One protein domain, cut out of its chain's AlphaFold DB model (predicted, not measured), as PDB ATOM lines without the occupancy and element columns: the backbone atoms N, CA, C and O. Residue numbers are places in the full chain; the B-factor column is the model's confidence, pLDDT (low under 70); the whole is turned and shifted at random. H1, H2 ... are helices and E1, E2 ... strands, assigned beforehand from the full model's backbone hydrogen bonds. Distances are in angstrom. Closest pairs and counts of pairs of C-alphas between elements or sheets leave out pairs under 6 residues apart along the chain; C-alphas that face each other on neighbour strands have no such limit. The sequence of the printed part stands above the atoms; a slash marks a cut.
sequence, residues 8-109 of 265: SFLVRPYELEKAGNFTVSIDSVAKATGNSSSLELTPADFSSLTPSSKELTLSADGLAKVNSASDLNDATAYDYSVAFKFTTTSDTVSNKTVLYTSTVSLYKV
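AT A GLANCE: This is residues 8 to 109 of the 265 residues of an uncharacterized protein of Brachyspira aalborgi (UniProt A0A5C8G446). A long, strongly twisted sheet of three strands makes a wall along the length of an elongated body, with the long stretch of residues 32 to 59 folding back beside E1 and over one face of the wall. The small helix H2 lies off the sheet toward one end of the body, and the very short H1 grazes the sheet near the other end. The printed part has 102 residues with two named helices and three named strands, in the order H1 E1 H2 E2 E3; the sheet's order is E1 - E2 - E3, all antiparallel. The class is mixed, helices and strands, with under half of the residues in named elements. The whole is only just compact, close to loose, with a radius of gyration of the C-alphas of 15.2 A and spans of 49 by 26 by 18 A.

IN THESE COORDINATES: E2, residues 77 to 87, runs 30.3 A from C-alpha 77 at (186.613, 47.296, 147.332) to C-alpha 87 at (187.960, 51.770, 177.240). E3, residues 97 to 107, is 30.6 A long and ends with C-alpha 107 at (190.934, 45.159, 148.626). E1, residues 23 to 31, is 24.6 A long. H2, residues 60 to 68, is 12.3 A long. H1, residues 14 to 17, is 5.4 A long and begins with C-alpha 14 at (188.881, 63.584, 172.040).

HOW THE PARTS SIT: E2 is the inner strand, and E1 and E3 are the edge strands. E2 and E3 form a hairpin, antiparallel at 159 degrees between their directions. Their N 80 and O 104 are 2.8 A apart and N 102 and O 82 are 2.9 A apart, within hydrogen-bond range. E1 and E2 are antiparallel at 148 degrees, with N 25 and O 85 at 2.9 A and N 81 and O 30 at 2.7 A, within hydrogen-bond range. The sheet's C-alphas lie up to 5.4 A off the best plane through them. H1 only grazes the sheet, with its residues 15 to 16. H2 is not on the sheet and is apart from E3 and from H1. In H2 every O i to N i+4 pair is within hydrogen-bond range; H1 is too short for such a pair, and its one O i to N i+3 pair is not within range.

THE WHOLE: The two C-alphas farthest apart, those of Ser 70 and Thr 92, are 49.5 A apart. The printed part has no cut. The link from E1 to H2 is long, with 28 residues; the link from H1 to E1 is tight, with 5. The mean pLDDT of the printed part is 81.2, and residues 8 to 20 and 52 to 55 are under 70.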
ATOM      1  N   SER A   8     195.436  53.091 157.051       31.81
ATOM      2  CA  SER A   8     195.737  54.079 158.074       31.81
ATOM      3  C   SER A   8     194.464  54.833 158.468       31.81
ATOM      4  O   SER A   8     193.859  55.511 157.641       31.81
ATOM      5  N   PHE A   9     194.072  54.765 159.736       37.16
ATOM      6  CA  PHE A   9     193.071  55.654 160.331       37.16
ATOM      7  C   PHE A   9     193.636  56.234 161.616       37.16
ATOM      8  O   PHE A   9     194.279  55.561 162.419       37.16
ATOM      9  N   LEU A  10     193.362  57.514 161.824       37.69
ATOM     10  CA  LEU A  10     193.618  58.182 163.084       37.69
ATOM     11  C   LEU A  10     192.271  58.394 163.770       37.69
ATOM     12  O   LEU A  10     191.626  59.419 163.567       37.69
ATOM     13  N   VAL A  11     191.829  57.418 164.562       41.34
ATOM     14  CA  VAL A  11     190.656  57.597 165.426       41.34
ATOM     15  C   VAL A  11     191.156  58.077 166.781       41.34
ATOM     16  O   VAL A  11     191.698  57.304 167.565       41.34
ATOM     17  N   ARG A  12     191.009  59.380 167.036       49.16
ATOM     18  CA  ARG A  12     191.333  60.009 168.321       49.16
ATOM     19  C   ARG A  12     190.042  60.355 169.057       49.16
ATOM     20  O   ARG A  12     189.413  61.360 168.722       49.16
ATOM     21  N   PRO A  13     189.611  59.550 170.038       46.69
ATOM     22  CA  PRO A  13     188.487  59.920 170.885       46.69
ATOM     23  C   PRO A  13     188.894  61.094 171.790       46.69
ATOM     24  O   PRO A  13     189.520  60.904 172.830       46.69
ATOM     25  N   TYR A  14     188.528  62.313 171.384       44.84
ATOM     26  CA  TYR A  14     188.881  63.584 172.040       44.84
ATOM     27  C   TYR A  14     188.591  63.618 173.556       44.84
ATOM     28  O   TYR A  14     189.335  64.217 174.329       44.84
ATOM     29  N   GLU A  15     187.535  62.935 174.005       49.97
ATOM     30  CA  GLU A  15     187.167  62.812 175.425       49.97
ATOM     31  C   GLU A  15     188.130  61.905 176.219       49.97
ATOM     32  O   GLU A  15     188.398  62.160 177.391       49.97
ATOM     33  N   LEU A  16     188.691  60.869 175.581       50.06
ATOM     34  CA  LEU A  16     189.567  59.877 176.217       50.06
ATOM     35  C   LEU A  16     191.052  60.260 176.157       50.06
ATOM     36  O   LEU A  16     191.819  59.805 177.000       50.06
ATOM     37  N   GLU A  17     191.463  61.145 175.240       56.00
ATOM     38  CA  GLU A  17     192.813  61.739 175.271       56.00
ATOM     39  C   GLU A  17     193.053  62.516 176.584       56.00
ATOM     40  O   GLU A  17     194.168  62.530 177.104       56.00
ATOM     41  N   LYS A  18     191.995  63.080 177.189       54.28
ATOM     42  CA  LYS A  18     192.050  63.748 178.504       54.28
ATOM     43  C   LYS A  18     192.266  62.778 179.675       54.28
ATOM     44  O   LYS A  18     192.658  63.215 180.753       54.28
ATOM     45  N   ALA A  19     192.022  61.480 179.477       57.44
ATOM     46  CA  ALA A  19     192.177  60.439 180.496       57.44
ATOM     47  C   ALA A  19     193.636  59.984 180.691       57.44
ATOM     48  O   ALA A  19     193.926  59.236 181.623       57.44
ATOM     49  N   GLY A  20     194.551  60.376 179.796       60.97
ATOM     50  CA  GLY A  20     195.952  59.945 179.789       60.97
ATOM     51  C   GLY A  20     196.154  58.522 179.252       60.97
ATOM     52  O   GLY A  20     196.916  58.345 178.308       60.97
ATOM     53  N   ASN A  21     195.441  57.526 179.795       71.31
ATOM     54  CA  ASN A  21     195.529  56.120 179.383       71.31
ATOM     55  C   ASN A  21     194.155  55.546 178.989       71.31
ATOM     56  O   ASN A  21     193.185  55.610 179.751       71.31
ATOM     57  N   PHE A  22     194.086  54.919 177.817       78.50
ATOM     58  CA  PHE A  22     192.947  54.124 177.350       78.50
ATOM     59  C   PHE A  22     193.456  52.903 176.573       78.50
ATOM     60  O   PHE A  22     194.622  52.851 176.194       78.50
ATOM     61  N   THR A  23     192.595  51.917 176.337       86.44
ATOM     62  CA  THR A  23     192.853  50.795 175.426       86.44
ATOM     63  C   THR A  23     191.910  50.871 174.235       86.44
ATOM     64  O   THR A  23     190.838  51.472 174.326       86.44
ATOM     65  N   VAL A  24     192.318  50.282 173.115       87.19
ATOM     66  CA  VAL A  24     191.515  50.185 171.897       87.19
ATOM     67  C   VAL A  24     191.466  48.731 171.450       87.19
ATOM     68  O   VAL A  24     192.460  48.013 171.508       87.19
ATOM     69  N   SER A  25     190.289  48.296 171.025       90.12
ATOM     70  CA  SER A  25     190.031  46.954 170.509       90.12
ATOM     71  C   SER A  25     188.973  47.014 169.412       90.12
ATOM     72  O   SER A  25     188.304  48.035 169.240       90.12
ATOM     73  N   ILE A  26     188.827  45.923 168.668       92.12
ATOM     74  CA  ILE A  26     187.740  45.753 167.705       92.12
ATOM     75  C   ILE A  26     186.622  45.004 168.424       92.12
ATOM     76  O   ILE A  26     186.831  43.900 168.917       92.12
ATOM     77  N   ASP A  27     185.455  45.628 168.509       94.44
ATOM     78  CA  ASP A  27     184.272  45.076 169.163       94.44
ATOM     79  C   ASP A  27     183.504  44.153 168.218       94.44
ATOM     80  O   ASP A  27     183.173  43.022 168.567       94.44
ATOM     81  N   SER A  28     183.278  44.612 166.988       95.38
ATOM     82  CA  SER A  28     182.600  43.827 165.962       95.38
ATOM     83  C   SER A  28     183.047  44.204 164.556       95.38
ATOM     84  O   SER A  28     183.548  45.301 164.294       95.38
ATOM     85  N   VAL A  29     182.866  43.246 163.652       95.12
ATOM     86  CA  VAL A  29     183.114  43.377 162.221       95.12
ATOM     87  C   VAL A  29     181.896  42.800 161.521       95.12
ATOM     88  O   VAL A  29     181.471  41.689 161.829       95.12
ATOM     89  N   ALA A  30     181.313  43.569 160.613       95.69
ATOM     90  CA  ALA A  30     180.183  43.144 159.803       95.69
ATOM     91  C   ALA A  30     180.366  43.632 158.369       95.69
ATOM     92  O   ALA A  30     181.040  44.633 158.122       95.69
ATOM     93  N   LYS A  31     179.739  42.959 157.408       95.00
ATOM     94  CA  LYS A  31     179.663  43.462 156.033       95.00
ATOM     95  C   LYS A  31     178.886  44.776 156.010       95.00
ATOM     96  O   LYS A  31     177.813  44.876 156.606       95.00
ATOM     97  N   ALA A  32     179.430  45.786 155.339       92.62
ATOM     98  CA  ALA A  32     178.689  47.012 155.087       92.62
ATOM     99  C   ALA A  32     177.612  46.769 154.016       92.62
ATOM    100  O   ALA A  32     177.691  45.823 153.225       92.62
ATOM    101  N   THR A  33     176.602  47.638 153.971       89.75
ATOM    102  CA  THR A  33     175.548  47.590 152.951       89.75
ATOM    103  C   THR A  33     176.152  47.573 151.546       89.75
ATOM    104  O   THR A  33     176.910  48.468 151.188       89.75
ATOM    105  N   GLY A  34     175.789  46.572 150.741       85.50
ATOM    106  CA  GLY A  34     176.277  46.417 149.366       85.50
ATOM    107  C   GLY A  34     177.522  45.538 149.216       85.50
ATOM    108  O   GLY A  34     177.880  45.213 148.087       85.50
ATOM    109  N   ASN A  35     178.146  45.087 150.311       89.00
ATOM    110  CA  ASN A  35     179.193  44.072 150.238       89.00
ATOM    111  C   ASN A  35     178.570  42.693 149.959       89.00
ATOM    112  O   ASN A  35     177.892  42.114 150.809       89.00
ATOM    113  N   SER A  36     178.802  42.183 148.749       86.00
ATOM    114  CA  SER A  36     178.276  40.909 148.251       86.00
ATOM    115  C   SER A  36     179.251  39.736 148.378       86.00
ATOM    116  O   SER A  36     178.917  38.634 147.943       86.00
ATOM    117  N   SER A  37     180.446  39.946 148.942       88.00
ATOM    118  CA  SER A  37     181.406  38.855 149.112       88.00
ATOM    119  C   SER A  37     180.877  37.805 150.087       88.00
ATOM    120  O   SER A  37     180.118  38.111 151.004       88.00
ATOM    121  N   SER A  38     181.313  36.560 149.918       89.88
ATOM    122  CA  SER A  38     181.152  35.467 150.870       89.88
ATOM    123  C   SER A  38     182.105  35.560 152.069       89.88
ATOM    124  O   SER A  38     181.806  34.983 153.112       89.88
ATOM    125  N   LEU A  39     183.192  36.340 151.983       91.75
ATOM    126  CA  LEU A  39     184.208  36.454 153.030       91.75
ATOM    127  C   LEU A  39     183.634  37.060 154.319       91.75
ATOM    128  O   LEU A  39     183.259  38.235 154.359       91.75
ATOM    129  N   GLU A  40     183.630  36.274 155.392       93.50
ATOM    130  CA  GLU A  40     183.298  36.736 156.740       93.50
ATOM    131  C   GLU A  40     184.570  37.046 157.531       93.50
ATOM    132  O   GLU A  40     185.454  36.195 157.683       93.50
ATOM    133  N   LEU A  41     184.640  38.271 158.052       92.81
ATOM    134  CA  LEU A  41     185.708  38.731 158.931       92.81
ATOM    135  C   LEU A  41     185.158  38.967 160.333       92.81
ATOM    136  O   LEU A  41     184.020  39.387 160.523       92.81
ATOM    137  N   THR A  42     186.003  38.721 161.318       95.44
ATOM    138  CA  THR A  42     185.729  38.848 162.746       95.44
ATOM    139  C   THR A  42     186.828  39.687 163.400       95.44
ATOM    140  O   THR A  42     187.891  39.866 162.804       95.44
ATOM    141  N   PRO A  43     186.643  40.173 164.639       94.75
ATOM    142  CA  PRO A  43     187.698  40.894 165.353       94.75
ATOM    143  C   PRO A  43     189.051  40.157 165.416       94.75
ATOM    144  O   PRO A  43     190.092  40.803 165.361       94.75
ATOM    145  N   ALA A  44     189.051  38.819 165.478       94.25
ATOM    146  CA  ALA A  44     190.269  37.998 165.542       94.25
ATOM    147  C   ALA A  44     191.049  37.923 164.212       94.25
ATOM    148  O   ALA A  44     192.225  37.555 164.190       94.25
ATOM    149  N   ASP A  45     190.419  38.305 163.098       92.69
ATOM    150  CA  ASP A  45     191.063  38.353 161.782       92.69
ATOM    151  C   ASP A  45     191.976  39.576 161.617       92.69
ATOM    152  O   ASP A  45     192.652  39.729 160.601       92.69
ATOM    153  N   PHE A  46     192.030  40.441 162.626       89.50
ATOM    154  CA  PHE A  46     192.873  41.621 162.659       89.50
ATOM    155  C   PHE A  46     193.937  41.509 163.746       89.50
ATOM    156  O   PHE A  46     193.767  40.851 164.773       89.50
ATOM    157  N   SER A  47     195.063  42.172 163.510       87.00
ATOM    158  CA  SER A  47     196.125  42.304 164.499       87.00
ATOM    159  C   SER A  47     195.649  43.146 165.683       87.00
ATOM    160  O   SER A  47     194.834  44.060 165.532       87.00
ATOM    161  N   SER A  48     196.188  42.864 166.870       83.50
ATOM    162  CA  SER A  48     195.892  43.637 168.076       83.50
ATOM    163  C   SER A  48     196.200  45.123 167.873       83.50
ATOM    164  O   SER A  48     197.276  45.472 167.382       83.50
ATOM    165  N   LEU A  49     195.285  45.988 168.305       81.81
ATOM    166  CA  LEU A  49     195.463  47.435 168.266       81.81
ATOM    167  C   LEU A  49     196.079  47.936 169.575       81.81
ATOM    168  O   LEU A  49     195.803  47.417 170.656       81.81
ATOM    169  N   THR A  50     196.887  48.982 169.479       78.44
ATOM    170  CA  THR A  50     197.352  49.764 170.624       78.44
ATOM    171  C   THR A  50     196.825  51.195 170.504       78.44
ATOM    172  O   THR A  50     196.443  51.624 169.416       78.44
ATOM    173  N   PRO A  51     196.823  51.988 171.588       71.88
ATOM    174  CA  PRO A  51     196.409  53.394 171.523       71.88
ATOM    175  C   PRO A  51     197.237  54.249 170.552       71.88
ATOM    176  O   PRO A  51     196.786  55.307 170.122       71.88
ATOM    177  N   SER A  52     198.453  53.805 170.209       69.81
ATOM    178  CA  SER A  52     199.321  54.451 169.223       69.81
ATOM    179  C   SER A  52     199.189  53.868 167.814       69.81
ATOM    180  O   SER A  52     199.767  54.440 166.884       69.81
ATOM    181  N   SER A  53     198.443  52.770 167.633       67.88
ATOM    182  CA  SER A  53     198.167  52.195 166.318       67.88
ATOM    183  C   SER A  53     197.490  53.233 165.437       67.88
ATOM    184  O   SER A  53     196.451  53.796 165.777       67.88
ATOM    185  N   LYS A  54     198.092  53.464 164.273       67.06
ATOM    186  CA  LYS A  54     197.520  54.291 163.208       67.06
ATOM    187  C   LYS A  54     196.974  53.450 162.064       67.06
ATOM    188  O   LYS A  54     196.527  54.016 161.077       67.06
ATOM    189  N   GLU A  55     197.076  52.129 162.168       69.50
ATOM    190  CA  GLU A  55     196.818  51.182 161.088       69.50
ATOM    191  C   GLU A  55     196.043  49.972 161.611       69.50
ATOM    192  O   GLU A  55     196.318  49.474 162.706       69.50
ATOM    193  N   LEU A  56     195.087  49.504 160.810       79.38
ATOM    194  CA  LEU A  56     194.425  48.208 160.959       79.38
ATOM    195  C   LEU A  56     195.037  47.283 159.927       79.38
ATOM    196  O   LEU A  56     195.024  47.574 158.728       79.38
ATOM    197  N   THR A  57     195.538  46.162 160.418       82.31
ATOM    198  CA  THR A  57     196.213  45.154 159.611       82.31
ATOM    199  C   THR A  57     195.558  43.819 159.899       82.31
ATOM    200  O   THR A  57     195.231  43.527 161.051       82.31
ATOM    201  N   LEU A  58     195.376  42.993 158.874       85.25
ATOM    202  CA  LEU A  58     194.928  41.618 159.072       85.25
ATOM    203  C   LEU A  58     195.961  40.839 159.898       85.25
ATOM    204  O   LEU A  58     197.166  41.070 159.788       85.25
ATOM    205  N   SER A  59     195.487  39.927 160.742       88.44
ATOM    206  CA  SER A  59     196.332  38.901 161.350       88.44
ATOM    207  C   SER A  59     196.767  37.884 160.285       88.44
ATOM    208  O   SER A  59     196.299  37.918 159.143       88.44
ATOM    209  N   ALA A  60     197.660  36.955 160.637       85.50
ATOM    210  CA  ALA A  60     198.032  35.864 159.731       85.50
ATOM    211  C   ALA A  60     196.807  35.029 159.311       85.50
ATOM    212  O   ALA A  60     196.665  34.693 158.135       85.50
ATOM    213  N   ASP A  61     195.893  34.773 160.248       88.31
ATOM    214  CA  ASP A  61     194.659  34.027 159.998       88.31
ATOM    215  C   ASP A  61     193.689  34.823 159.120       88.31
ATOM    216  O   ASP A  61     193.151  34.289 158.148       88.31
ATOM    217  N   GLY A  62     193.525  36.123 159.389       88.19
ATOM    218  CA  GLY A  62     192.718  36.998 158.539       88.19
ATOM    219  C   GLY A  62     193.256  37.076 157.113       88.19
ATOM    220  O   GLY A  62     192.496  36.986 156.149       88.19
ATOM    221  N   LEU A  63     194.580  37.162 156.956       85.00
ATOM    222  CA  LEU A  63     195.232  37.129 155.649       85.00
ATOM    223  C   LEU A  63     195.004  35.790 154.935       85.00
ATOM    224  O   LEU A  63     194.721  35.775 153.737       85.00
ATOM    225  N   ALA A  64     195.097  34.668 155.654       85.31
ATOM    226  CA  ALA A  64     194.821  33.345 155.098       85.31
ATOM    227  C   ALA A  64     193.371  33.231 154.599       85.31
ATOM    228  O   ALA A  64     193.156  32.750 153.485       85.31
ATOM    229  N   LYS A  65     192.393  33.748 155.358       89.81
ATOM    230  CA  LYS A  65     190.987  33.804 154.925       89.81
ATOM    231  C   LYS A  65     190.825  34.591 153.631       89.81
ATOM    232  O   LYS A  65     190.260  34.060 152.676       89.81
ATOM    233  N   VAL A  66     191.369  35.809 153.570       86.81
ATOM    234  CA  VAL A  66     191.310  36.659 152.367       86.81
ATOM    235  C   VAL A  66     191.932  35.956 151.161       86.81
ATOM    236  O   VAL A  66     191.337  35.944 150.088       86.81
ATOM    237  N   ASN A  67     193.088  35.314 151.335       81.94
ATOM    238  CA  ASN A  67     193.770  34.603 150.251       81.94
ATOM    239  C   ASN A  67     193.026  33.341 149.785       81.94
ATOM    240  O   ASN A  67     193.200  32.923 148.642       81.94
ATOM    241  N   SER A  68     192.217  32.728 150.652       86.12
ATOM    242  CA  SER A  68     191.407  31.547 150.322       86.12
ATOM    243  C   SER A  68     190.046  31.874 149.692       86.12
ATOM    244  O   SER A  68     189.402  30.981 149.141       86.12
ATOM    245  N   ALA A  69     189.601  33.132 149.758       87.19
ATOM    246  CA  ALA A  69     188.307  33.554 149.235       87.19
ATOM    247  C   ALA A  69     188.334  33.647 147.699       87.19
ATOM    248  O   ALA A  69     189.018  34.489 147.113       87.19
ATOM    249  N   SER A  70     187.579  32.771 147.033       86.38
ATOM    250  CA  SER A  70     187.580  32.643 145.569       86.38
ATOM    251  C   SER A  70     186.703  33.669 144.847       86.38
ATOM    252  O   SER A  70     186.848  33.858 143.644       86.38
ATOM    253  N   ASP A  71     185.775  34.307 145.557       87.81
ATOM    254  CA  ASP A  71     184.819  35.286 145.028       87.81
ATOM    255  C   ASP A  71     185.352  36.731 145.047       87.81
ATOM    256  O   ASP A  71     184.667  37.657 144.603       87.81
ATOM    257  N   LEU A  72     186.577  36.935 145.550       86.62
ATOM    258  CA  LEU A  72     187.224  38.240 145.556       86.62
ATOM    259  C   LEU A  72     187.838  38.572 144.190       86.62
ATOM    260  O   LEU A  72     188.728  37.884 143.674       86.62
ATOM    261  N   ASN A  73     187.407  39.706 143.656       88.38
ATOM    262  CA  ASN A  73     187.864  40.296 142.415       88.38
ATOM    263  C   ASN A  73     189.009  41.272 142.676       88.38
ATOM    264  O   ASN A  73     189.039  42.016 143.659       88.38
ATOM    265  N   ASP A  74     189.949  41.276 141.744       86.00
ATOM    266  CA  ASP A  74     191.142  42.108 141.775       86.00
ATOM    267  C   ASP A  74     190.796  43.605 141.840       86.00
ATOM    268  O   ASP A  74     189.889  44.083 141.153       86.00
ATOM    269  N   ALA A  75     191.526  44.344 142.683       83.25
ATOM    270  CA  ALA A  75     191.384  45.787 142.898       83.25
ATOM    271  C   ALA A  75     189.943  46.271 143.171       83.25
ATOM    272  O   ALA A  75     189.617  47.437 142.946       83.25
ATOM    273  N   THR A  76     189.084  45.381 143.669       85.62
ATOM    274  CA  THR A  76     187.700  45.684 144.043       85.62
ATOM    275  C   THR A  76     187.622  45.941 145.544       85.62
ATOM    276  O   THR A  76     188.260  45.232 146.324       85.62
ATOM    277  N   ALA A  77     186.872  46.972 145.934       87.06
ATOM    278  CA  ALA A  77     186.613  47.296 147.332       87.06
ATOM    279  C   ALA A  77     185.507  46.394 147.895       87.06
ATOM    280  O   ALA A  77     184.444  46.256 147.289       87.06
ATOM    281  N   TYR A  78     185.750  45.835 149.074       88.88
ATOM    282  CA  TYR A  78     184.798  45.067 149.864       88.88
ATOM    283  C   TYR A  78     184.644  45.750 151.215       88.88
ATOM    284  O   TYR A  78     185.529  45.669 152.067       88.88
ATOM    285  N   ASP A  79     183.541  46.469 151.392       91.56
ATOM    286  CA  ASP A  79     183.362  47.341 152.548       91.56
ATOM    287  C   ASP A  79     182.869  46.569 153.777       91.56
ATOM    288  O   ASP A  79     181.891  45.817 153.729       91.56
ATOM    289  N   TYR A  80     183.537  46.781 154.907       92.00
ATOM    290  CA  TYR A  80     183.179  46.237 156.211       92.00
ATOM    291  C   TYR A  80     182.912  47.376 157.191       92.00
ATOM    292  O   TYR A  80     183.667  48.338 157.275       92.00
ATOM    293  N   SER A  81     181.837  47.255 157.958       93.81
ATOM    294  CA  SER A  81     181.563  48.093 159.116       93.81
ATOM    295  C   SER A  81     182.325  47.529 160.314       93.81
ATOM    296  O   SER A  81     182.001  46.445 160.803       93.81
ATOM    297  N   VAL A  82     183.336  48.257 160.783       92.38
ATOM    298  CA  VAL A  82     184.184  47.874 161.919       92.38
ATOM    299  C   VAL A  82     183.862  48.777 163.102       92.38
ATOM    300  O   VAL A  82     184.036  49.995 163.025       92.38
ATOM    301  N   ALA A  83     183.393  48.186 164.199       92.56
ATOM    302  CA  ALA A  83     183.176  48.889 165.455       92.56
ATOM    303  C   ALA A  83     184.426  48.784 166.330       92.56
ATOM    304  O   ALA A  83     184.842  47.697 166.732       92.56
ATOM    305  N   PHE A  84     185.014  49.928 166.645       89.56
ATOM    306  CA  PHE A  84     186.123  50.070 167.572       89.56
ATOM    307  C   PHE A  84     185.589  50.392 168.960       89.56
ATOM    308  O   PHE A  84     184.728  51.259 169.123       89.56
ATOM    309  N   LYS A  85     186.145  49.724 169.966       90.44
ATOM    310  CA  LYS A  85     185.836  49.957 171.370       90.44
ATOM    311  C   LYS A  85     187.042  50.522 172.084       90.44
ATOM    312  O   LYS A  85     188.094  49.886 172.162       90.44
ATOM    313  N   PHE A  86     186.834  51.703 172.641       87.00
ATOM    314  CA  PHE A  86     187.788  52.396 173.480       87.00
ATOM    315  C   PHE A  86     187.340  52.279 174.926       87.00
ATOM    316  O   PHE A  86     186.184  52.569 175.240       87.00
ATOM    317  N   THR A  87     188.244  51.867 175.806       87.06
ATOM    318  CA  THR A  87     187.960  51.770 177.240       87.06
ATOM    319  C   THR A  87     189.037  52.470 178.048       87.06
ATOM    320  O   THR A  87     190.217  52.427 177.706       87.06
ATOM    321  N   THR A  88     188.642  53.108 179.141       84.00
ATOM    322  CA  THR A  88     189.575  53.647 180.133       84.00
ATOM    323  C   THR A  88     189.174  53.185 181.523       84.00
ATOM    324  O   THR A  88     187.995  52.980 181.818       84.00
ATOM    325  N   THR A  89     190.163  53.022 182.392       84.75
ATOM    326  CA  THR A  89     189.946  52.815 183.824       84.75
ATOM    327  C   THR A  89     190.021  54.122 184.608       84.75
ATOM    328  O   THR A  89     189.837  54.083 185.819       84.75
ATOM    329  N   SER A  90     190.288  55.261 183.952       82.12
ATOM    330  CA  SER A  90     190.403  56.555 184.624       82.12
ATOM    331  C   SER A  90     189.101  56.937 185.324       82.12
ATOM    332  O   SER A  90     188.024  56.897 184.729       82.12
ATOM    333  N   ASP A  91     189.214  57.369 186.576       81.12
ATOM    334  CA  ASP A  91     188.084  57.873 187.358       81.12
ATOM    335  C   ASP A  91     187.752  59.340 187.048       81.12
ATOM    336  O   ASP A  91     186.724  59.850 187.483       81.12
ATOM    337  N   THR A  92     188.588  60.020 186.251       79.31
ATOM    338  CA  THR A  92     188.336  61.398 185.798       79.31
ATOM    339  C   THR A  92     187.380  61.483 184.609       79.31
ATOM    340  O   THR A  92     186.954  62.579 184.250       79.31
ATOM    341  N   VAL A  93     187.035  60.347 183.993       75.81
ATOM    342  CA  VAL A  93     186.119  60.272 182.850       75.81
ATOM    343  C   VAL A  93     184.860  59.519 183.262       75.81
ATOM    344  O   VAL A  93     184.915  58.367 183.685       75.81
ATOM    345  N   SER A  94     183.708  60.170 183.109       75.56
ATOM    346  CA  SER A  94     182.404  59.590 183.442       75.56
ATOM    347  C   SER A  94     182.006  58.468 182.480       75.56
ATOM    348  O   SER A  94     181.501  57.434 182.912       75.56
ATOM    349  N   ASN A  95     182.270  58.637 181.180       80.12
ATOM    350  CA  ASN A  95     182.015  57.607 180.182       80.12
ATOM    351  C   ASN A  95     183.263  56.749 179.923       80.12
ATOM    352  O   ASN A  95     184.110  57.073 179.091       80.12
ATOM    353  N   LYS A  96     183.364  55.626 180.640       84.56
ATOM    354  CA  LYS A  96     184.530  54.729 180.586       84.56
ATOM    355  C   LYS A  96     184.621  53.894 179.305       84.56
ATOM    356  O   LYS A  96     185.635  53.231 179.097       84.56
ATOM    357  N   THR A  97     183.581  53.871 178.465       86.19
ATOM    358  CA  THR A  97     183.560  53.108 177.208       86.19
ATOM    359  C   THR A  97     182.953  53.927 176.078       86.19
ATOM    360  O   THR A  97     181.828  54.407 176.178       86.19
ATOM    361  N   VAL A  98     183.673  54.032 174.964       84.94
ATOM    362  CA  VAL A  98     183.196  54.698 173.748       84.94
ATOM    363  C   VAL A  98     183.291  53.726 172.582       84.94
ATOM    364  O   VAL A  98     184.315  53.067 172.397       84.94
ATOM    365  N   LEU A  99     182.218  53.649 171.799       86.19
ATOM    366  CA  LEU A  99     182.176  52.897 170.551       86.19
ATOM    367  C   LEU A  99     182.252  53.865 169.373       86.19
ATOM    368  O   LEU A  99     181.584  54.899 169.365       86.19
ATOM    369  N   TYR A 100     183.051  53.514 168.375       85.31
ATOM    370  CA  TYR A 100     183.138  54.237 167.115       85.31
ATOM    371  C   TYR A 100     183.090  53.243 165.967       85.31
ATOM    372  O   TYR A 100     183.927  52.350 165.890       85.31
ATOM    373  N   THR A 101     182.135  53.416 165.063       88.25
ATOM    374  CA  THR A 101     182.010  52.563 163.884       88.25
ATOM    375  C   THR A 101     182.558  53.287 162.667       88.25
ATOM    376  O   THR A 101     182.223  54.447 162.427       88.25
ATOM    377  N   SER A 102     183.385  52.594 161.890       85.81
ATOM    378  CA  SER A 102     183.931  53.090 160.631       85.81
ATOM    379  C   SER A 102     183.715  52.081 159.515       85.81
ATOM    380  O   SER A 102     183.759  50.872 159.749       85.81
ATOM    381  N   THR A 103     183.519  52.578 158.298       88.25
ATOM    382  CA  THR A 103     183.534  51.736 157.102       88.25
ATOM    383  C   THR A 103     184.968  51.595 156.612       88.25
ATOM    384  O   THR A 103     185.646  52.587 156.351       88.25
ATOM    385  N   VAL A 104     185.418  50.353 156.478       87.06
ATOM    386  CA  VAL A 104     186.766  49.972 156.065       87.06
ATOM    387  C   VAL A 104     186.668  49.149 154.785       87.06
ATOM    388  O   VAL A 104     186.028  48.101 154.768       87.06
ATOM    389  N   SER A 105     187.315  49.606 153.716       86.69
ATOM    390  CA  SER A 105     187.342  48.896 152.434       86.69
ATOM    391  C   SER A 105     188.504  47.910 152.379       86.69
ATOM    392  O   SER A 105     189.663  48.319 152.314       86.69
ATOM    393  N   LEU A 106     188.211  46.614 152.341       87.44
ATOM    394  CA  LEU A 106     189.197  45.588 152.021       87.44
ATOM    395  C   LEU A 106     189.389  45.512 150.501       87.44
ATOM    396  O   LEU A 106     188.415  45.501 149.756       87.44
ATOM    397  N   TYR A 107     190.632  45.394 150.039       85.12
ATOM    398  CA  TYR A 107     190.934  45.159 148.626       85.12
ATOM    399  C   TYR A 107     191.712  43.864 148.447       85.12
ATOM    400  O   TYR A 107     192.690  43.616 149.156       85.12
ATOM    401  N   LYS A 108     191.360  43.094 147.415       82.75
ATOM    402  CA  LYS A 108     192.280  42.108 146.846       82.75
ATOM    403  C   LYS A 108     193.320  42.853 146.019       82.75
ATOM    404  O   LYS A 108     193.059  43.263 144.885       82.75
ATOM    405  N   VAL A 109     194.464  43.120 146.641       82.38
ATOM    406  CA  VAL A 109     195.493  43.980 146.055       82.38
ATOM    407  C   VAL A 109     196.130  43.346 144.822       82.38
ATOM    408  O   VAL A 109     196.448  42.159 144.810       82.38
TER     409      VAL A 109